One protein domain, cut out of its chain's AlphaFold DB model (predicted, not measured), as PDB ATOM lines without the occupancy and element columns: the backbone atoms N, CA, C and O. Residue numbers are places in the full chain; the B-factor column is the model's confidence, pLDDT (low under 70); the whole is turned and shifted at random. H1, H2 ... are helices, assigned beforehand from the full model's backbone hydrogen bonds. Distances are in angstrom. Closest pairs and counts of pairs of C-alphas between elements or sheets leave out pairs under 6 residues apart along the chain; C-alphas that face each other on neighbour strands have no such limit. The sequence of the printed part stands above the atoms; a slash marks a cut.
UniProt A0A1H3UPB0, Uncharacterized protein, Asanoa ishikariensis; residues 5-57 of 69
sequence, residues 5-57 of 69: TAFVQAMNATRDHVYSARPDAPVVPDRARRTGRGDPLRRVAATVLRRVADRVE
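This is residues 5 to 57 of the 69 residues of an uncharacterized protein of Asanoa ishikariensis (UniProt A0A1H3UPB0). Two separate helices, H1 and H2, stand at either end of a long bare link, residues 21 to 38, which swings away from H1 and runs across to H2; nothing packs between them and the shape is open. The printed part has 53 residues with two named helices, H1 then H2, and no named strand: all helix. It is extended, with a radius of gyration of the C-alphas of 18.3 A, and only just elongated, at 54 by 27 by 16 A.

Start at H1, residues 5 to 20; H2, residues 39 to 56, is apart from it. In both helices each O i to N i+4 pair is within hydrogen-bond range.

Find C-alpha 5 at (-33.692, -45.830, 27.548); from there H1 runs 22.5 A to C-alpha 20. H2 begins at C-alpha 39 at (-12.680, -38.297, 36.273) and runs 25.5 A to C-alpha 56 at (-12.823, -61.292, 47.346).

Look at Asp 24 and Arg 55 for the two C-alphas farthest apart, 54.2 A. The link from H1 to H2 is long, 18 residues. The printed part has no cut. Residues 33 to 38 have pLDDT under 70.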
ATOM      1  N   THR A   5     -34.739 -46.858  27.558       94.25
ATOM      2  CA  THR A   5     -33.692 -45.830  27.548       94.25
ATOM      3  C   THR A   5     -32.525 -46.232  26.653       94.25
ATOM      4  O   THR A   5     -32.059 -45.414  25.857       94.25
ATOM      5  N   ALA A   6     -32.109 -47.499  26.710       89.19
ATOM      6  CA  ALA A   6     -31.102 -48.051  25.812       89.19
ATOM      7  C   ALA A   6     -31.546 -47.963  24.344       89.19
ATOM      8  O   ALA A   6     -30.749 -47.598  23.480       89.19
ATOM      9  N   PHE A   7     -32.828 -48.221  24.065       93.50
ATOM     10  CA  PHE A   7     -33.383 -48.103  22.716       93.50
ATOM     11  C   PHE A   7     -33.306 -46.667  22.175       93.50
ATOM     12  O   PHE A   7     -32.810 -46.445  21.071       93.50
ATOM     13  N   VAL A   8     -33.727 -45.674  22.966       94.38
ATOM     14  CA  VAL A   8     -33.654 -44.257  22.565       94.38
ATOM     15  C   VAL A   8     -32.202 -43.818  22.344       94.38
ATOM     16  O   VAL A   8     -31.908 -43.137  21.361       94.38
ATOM     17  N   GLN A   9     -31.277 -44.240  23.212       95.06
ATOM     18  CA  GLN A   9     -29.853 -43.935  23.048       95.06
ATOM     19  C   GLN A   9     -29.278 -44.545  21.766       95.06
ATOM     20  O   GLN A   9     -28.568 -43.855  21.032       95.06
ATOM     21  N   ALA A  10     -29.620 -45.798  21.459       92.62
ATOM     22  CA  ALA A  10     -29.175 -46.468  20.242       92.62
ATOM     23  C   ALA A  10     -29.695 -45.768  18.974       92.62
ATOM     24  O   ALA A  10     -28.940 -45.574  18.016       92.62
ATOM     25  N   MET A  11     -30.956 -45.327  18.986       96.69
ATOM     26  CA  MET A  11     -31.545 -44.578  17.873       96.69
ATOM     27  C   MET A  11     -30.853 -43.230  17.664       96.69
ATOM     28  O   MET A  11     -30.517 -42.887  16.530       96.69
ATOM     29  N   ASN A  12     -30.584 -42.489  18.742       95.44
ATOM     30  CA  ASN A  12     -29.889 -41.205  18.661       95.44
ATOM     31  C   ASN A  12     -28.452 -41.369  18.155       95.44
ATOM     32  O   ASN A  12     -28.050 -40.661  17.238       95.44
ATOM     33  N   ALA A  13     -27.711 -42.354  18.669       93.06
ATOM     34  CA  ALA A  13     -26.346 -42.626  18.226       93.06
ATOM     35  C   ALA A  13     -26.285 -42.990  16.733       93.06
ATOM     36  O   ALA A  13     -25.441 -42.479  15.997       93.06
ATOM     37  N   THR A  14     -27.216 -43.829  16.270       94.19
ATOM     38  CA  THR A  14     -27.327 -44.189  14.847       94.19
ATOM     39  C   THR A  14     -27.640 -42.965  13.994       94.19
ATOM     40  O   THR A  14     -27.030 -42.755  12.946       94.19
ATOM     41  N   ARG A  15     -28.576 -42.131  14.454       94.19
ATOM     42  CA  ARG A  15     -28.978 -40.909  13.760       94.19
ATOM     43  C   ARG A  15     -27.792 -39.955  13.612       94.19
ATOM     44  O   ARG A  15     -27.496 -39.537  12.495       94.19
ATOM     45  N   ASP A  16     -27.086 -39.673  14.700       90.81
ATOM     46  CA  ASP A  16     -25.919 -38.785  14.707       90.81
ATOM     47  C   ASP A  16     -24.803 -39.304  13.788       90.81
ATOM     48  O   ASP A  16     -24.187 -38.533  13.048       90.81
ATOM     49  N   HIS A  17     -24.581 -40.621  13.762       89.12
ATOM     50  CA  HIS A  17     -23.605 -41.239  12.867       89.12
ATOM     51  C   HIS A  17     -23.964 -41.040  11.386       89.12
ATOM     52  O   HIS A  17     -23.130 -40.608  10.595       89.12
ATOM     53  N   VAL A  18     -25.223 -41.279  11.011       93.25
ATOM     54  CA  VAL A  18     -25.674 -41.112   9.620       93.25
ATOM     55  C   VAL A  18     -25.613 -39.650   9.181       93.25
ATOM     56  O   VAL A  18     -25.189 -39.369   8.061       93.25
ATOM     57  N   TYR A  19     -26.023 -38.709  10.037       91.50
ATOM     58  CA  TYR A  19     -25.985 -37.287   9.688       91.50
ATOM     59  C   TYR A  19     -24.562 -36.732   9.616       91.50
ATOM     60  O   TYR A  19     -24.303 -35.892   8.760       91.50
ATOM     61  N   SER A  20     -23.640 -37.206  10.457       85.75
ATOM     62  CA  SER A  20     -22.234 -36.774  10.415       85.75
ATOM     63  C   SER A  20     -21.460 -37.316   9.212       85.75
ATOM     64  O   SER A  20     -20.504 -36.682   8.780       85.75
ATOM     65  N   ALA A  21     -21.883 -38.443   8.636       89.62
ATOM     66  CA  ALA A  21     -21.273 -39.019   7.436       89.62
ATOM     67  C   ALA A  21     -21.722 -38.346   6.125       89.62
ATOM     68  O   ALA A  21     -21.258 -38.726   5.048       89.62
ATOM     69  N   ARG A  22     -22.656 -37.387   6.179       91.19
ATOM     70  CA  ARG A  22     -23.154 -36.719   4.977       91.19
ATOM     71  C   ARG A  22     -22.107 -35.777   4.369       91.19
ATOM     72  O   ARG A  22     -21.337 -35.167   5.106       91.19
ATOM     73  N   PRO A  23     -22.110 -35.599   3.037       87.75
ATOM     74  CA  PRO A  23     -21.163 -34.710   2.363       87.75
ATOM     75  C   PRO A  23     -21.337 -33.232   2.749       87.75
ATOM     76  O   PRO A  23     -20.379 -32.470   2.682       87.75
ATOM     77  N   ASP A  24     -22.542 -32.833   3.157       90.31
ATOM     78  CA  ASP A  24     -22.896 -31.488   3.621       90.31
ATOM     79  C   ASP A  24     -22.815 -31.332   5.149       90.31
ATOM     80  O   ASP A  24     -23.170 -30.278   5.685       90.31
ATOM     81  N   ALA A  25     -22.368 -32.366   5.871       87.00
ATOM     82  CA  ALA A  25     -22.272 -32.308   7.319       87.00
ATOM     83  C   ALA A  25     -21.278 -31.213   7.753       87.00
ATOM     84  O   ALA A  25     -20.172 -31.118   7.212       87.00
ATOM     85  N   PRO A  26     -21.625 -30.385   8.755       84.44
ATOM     86  CA  PRO A  26     -20.716 -29.364   9.247       84.44
ATOM     87  C   PRO A  26     -19.478 -30.013   9.878       84.44
ATOM     88  O   PRO A  26     -19.589 -30.887  10.741       84.44
ATOM     89  N   VAL A  27     -18.289 -29.546   9.491       83.06
ATOM     90  CA  VAL A  27     -17.025 -29.981  10.094       83.06
ATOM     91  C   VAL A  27     -16.918 -29.371  11.489       83.06
ATOM     92  O   VAL A  27     -16.648 -28.181  11.653       83.06
ATOM     93  N   VAL A  28     -17.148 -30.191  12.512       81.12
ATOM     94  CA  VAL A  28     -16.949 -29.805  13.910       81.12
ATOM     95  C   VAL A  28     -15.535 -30.223  14.319       81.12
ATOM     96  O   VAL A  28     -15.195 -31.395  14.152       81.12
ATOM     97  N   PRO A  29     -14.700 -29.313  14.859       81.25
ATOM     98  CA  PRO A  29     -13.385 -29.688  15.362       81.25
ATOM     99  C   PRO A  29     -13.530 -30.741  16.458       81.25
ATOM    100  O   PRO A  29     -14.400 -30.627  17.330       81.25
ATOM    101  N   ASP A  30     -12.673 -31.761  16.402       78.44
ATOM    102  CA  ASP A  30     -12.733 -32.867  17.344       78.44
ATOM    103  C   ASP A  30     -12.592 -32.324  18.771       78.44
ATOM    104  O   ASP A  30     -11.683 -31.546  19.092       78.44
ATOM    105  N   ARG A  31     -13.564 -32.641  19.628       72.62
ATOM    106  CA  ARG A  31     -13.577 -32.072  20.976       72.62
ATOM    107  C   ARG A  31     -12.447 -32.720  21.753       72.62
ATOM    108  O   ARG A  31     -12.459 -33.931  21.953       72.62
ATOM    109  N   ALA A  32     -11.535 -31.898  22.280       71.81
ATOM    110  CA  ALA A  32     -10.551 -32.344  23.257       71.81
ATOM    111  C   ALA A  32     -11.255 -33.215  24.303       71.81
ATOM    112  O   ALA A  32     -12.286 -32.810  24.860       71.81
ATOM    113  N   ARG A  33     -10.735 -34.436  24.506       66.38
ATOM    114  CA  ARG A  33     -11.311 -35.432  25.412       66.38
ATOM    115  C   ARG A  33     -11.621 -34.729  26.724       66.38
ATOM    116  O   ARG A  33     -10.707 -34.328  27.439       66.38
ATOM    117  N   ARG A  34     -12.910 -34.543  27.023       63.41
ATOM    118  CA  ARG A  34     -13.324 -33.914  28.273       63.41
ATOM    119  C   ARG A  34     -12.845 -34.840  29.384       63.41
ATOM    120  O   ARG A  34     -13.476 -35.865  29.642       63.41
ATOM    121  N   THR A  35     -11.739 -34.497  30.039       60.22
ATOM    122  CA  THR A  35     -11.448 -34.936  31.405       60.22
ATOM    123  C   THR A  35     -12.588 -34.389  32.248       60.22
ATOM    124  O   THR A  35     -12.558 -33.257  32.725       60.22
ATOM    125  N   GLY A  36     -13.698 -35.128  32.267       62.28
ATOM    126  CA  GLY A  36     -14.921 -34.692  32.911       62.28
ATOM    127  C   GLY A  36     -14.639 -34.433  34.383       62.28
ATOM    128  O   GLY A  36     -13.820 -35.113  34.989       62.28
ATOM    129  N   ARG A  37     -15.358 -33.486  34.984       60.25
ATOM    130  CA  ARG A  37     -15.281 -33.159  36.420       60.25
ATOM    131  C   ARG A  37     -15.411 -34.395  37.343       60.25
ATOM    132  O   ARG A  37     -14.994 -34.343  38.491       60.25
ATOM    133  N   GLY A  38     -15.947 -35.510  36.835       61.03
ATOM    134  CA  GLY A  38     -16.042 -36.804  37.517       61.03
ATOM    135  C   GLY A  38     -14.899 -37.799  37.267       61.03
ATOM    136  O   GLY A  38     -14.968 -38.905  37.788       61.03
ATOM    137  N   ASP A  39     -13.867 -37.458  36.493       72.12
ATOM    138  CA  ASP A  39     -12.680 -38.297  36.273       72.12
ATOM    139  C   ASP A  39     -11.959 -38.675  37.586       72.12
ATOM    140  O   ASP A  39     -11.728 -39.864  37.803       72.12
ATOM    141  N   PRO A  40     -11.701 -37.756  38.544       77.56
ATOM    142  CA  PRO A  40     -11.094 -38.150  39.815       77.56
ATOM    143  C   PRO A  40     -11.996 -39.092  40.626       77.56
ATOM    144  O   PRO A  40     -11.522 -40.110  41.121       77.56
ATOM    145  N   LEU A  41     -13.305 -38.823  40.701       84.31
ATOM    146  CA  LEU A  41     -14.251 -39.693  41.411       84.31
ATOM    147  C   LEU A  41     -14.366 -41.076  40.757       84.31
ATOM    148  O   LEU A  41     -14.375 -42.085  41.459       84.31
ATOM    149  N   ARG A  42     -14.391 -41.145  39.420       81.88
ATOM    150  CA  ARG A  42     -14.381 -42.414  38.679       81.88
ATOM    151  C   ARG A  42     -13.096 -43.198  38.914       81.88
ATOM    152  O   ARG A  42     -13.174 -44.405  39.117       81.88
ATOM    153  N   ARG A  43     -11.933 -42.539  38.924       87.06
ATOM    154  CA  ARG A  43     -10.647 -43.191  39.220       87.06
ATOM    155  C   ARG A  43     -10.606 -43.729  40.647       87.06
ATOM    156  O   ARG A  43     -10.169 -44.862  40.853       87.06
ATOM    157  N   VAL A  44     -11.102 -42.959  41.618       92.19
ATOM    158  CA  VAL A  44     -11.200 -43.398  43.018       92.19
ATOM    159  C   VAL A  44     -12.135 -44.599  43.131       92.19
ATOM    160  O   VAL A  44     -11.730 -45.629  43.664       92.19
ATOM    161  N   ALA A  45     -13.339 -44.515  42.561       93.19
ATOM    162  CA  ALA A  45     -14.301 -45.613  42.564       93.19
ATOM    163  C   ALA A  45     -13.722 -46.876  41.910       93.19
ATOM    164  O   ALA A  45     -13.785 -47.953  42.497       93.19
ATOM    165  N   ALA A  46     -13.082 -46.747  40.745       92.12
ATOM    166  CA  ALA A  46     -12.428 -47.864  40.066       92.12
ATOM    167  C   ALA A  46     -11.321 -48.498  40.924       92.12
ATOM    168  O   ALA A  46     -11.215 -49.721  40.989       92.12
ATOM    169  N   THR A  47     -10.530 -47.683  41.625       94.62
ATOM    170  CA  THR A  47      -9.462 -48.166  42.514       94.62
ATOM    171  C   THR A  47     -10.030 -48.929  43.709       94.62
ATOM    172  O   THR A  47      -9.523 -49.993  44.062       94.62
ATOM    173  N   VAL A  48     -11.095 -48.410  44.326       96.12
ATOM    174  CA  VAL A  48     -11.777 -49.077  45.445       96.12
ATOM    175  C   VAL A  48     -12.379 -50.402  44.989       96.12
ATOM    176  O   VAL A  48     -12.133 -51.424  45.624       96.12
ATOM    177  N   LEU A  49     -13.098 -50.409  43.863       95.06
ATOM    178  CA  LEU A  49     -13.690 -51.624  43.299       95.06
ATOM    179  C   LEU A  49     -12.628 -52.674  42.966       95.06
ATOM    180  O   LEU A  49     -12.820 -53.842  43.292       95.06
ATOM    181  N   ARG A  50     -11.488 -52.265  42.391       89.94
ATOM    182  CA  ARG A  50     -10.372 -53.179  42.122       89.94
ATOM    183  C   ARG A  50      -9.838 -53.803  43.413       89.94
ATOM    184  O   ARG A  50      -9.730 -55.016  43.483       89.94
ATOM    185  N   ARG A  51      -9.598 -53.006  44.460       90.62
ATOM    186  CA  ARG A  51      -9.124 -53.525  45.757       90.62
ATOM    187  C   ARG A  51     -10.111 -54.485  46.415       90.62
ATOM    188  O   ARG A  51      -9.692 -55.424  47.085       90.62
ATOM    189  N   VAL A  52     -11.411 -54.228  46.274       94.00
ATOM    190  CA  VAL A  52     -12.448 -55.137  46.773       94.00
ATOM    191  C   VAL A  52     -12.422 -56.441  45.985       94.00
ATOM    192  O   VAL A  52     -12.411 -57.501  46.602       94.00
ATOM    193  N   ALA A  53     -12.344 -56.370  44.655       89.62
ATOM    194  CA  ALA A  53     -12.223 -57.548  43.804       89.62
ATOM    195  C   ALA A  53     -10.994 -58.384  44.189       89.62
ATOM    196  O   ALA A  53     -11.152 -59.553  44.515       89.62
ATOM    197  N   ASP A  54      -9.815 -57.769  44.315       88.06
ATOM    198  CA  ASP A  54      -8.573 -58.462  44.695       88.06
ATOM    199  C   ASP A  54      -8.650 -59.128  46.086       88.06
ATOM    200  O   ASP A  54      -7.899 -60.056  46.393       88.06
ATOM    201  N   ARG A  55      -9.538 -58.639  46.964       87.69
ATOM    202  CA  ARG A  55      -9.757 -59.195  48.307       87.69
ATOM    203  C   ARG A  55     -10.747 -60.354  48.311       87.69
ATOM    204  O   ARG A  55     -10.606 -61.257  49.130       87.69
ATOM    205  N   VAL A  56     -11.765 -60.278  47.460       88.06
ATOM    206  CA  VAL A  56     -12.823 -61.292  47.346       88.06
ATOM    207  C   VAL A  56     -12.392 -62.428  46.426       88.06
ATOM    208  O   VAL A  56     -12.837 -63.557  46.618       88.06
ATOM    209  N   GLU A  57     -11.524 -62.154  45.451       82.12
ATOM    210  CA  GLU A  57     -11.039 -63.160  44.517       82.12
ATOM    211  C   GLU A  57     -10.357 -64.311  45.278       82.12
ATOM    212  O   GLU A  57      -9.347 -64.108  45.965       82.12
TER     213      GLU A  57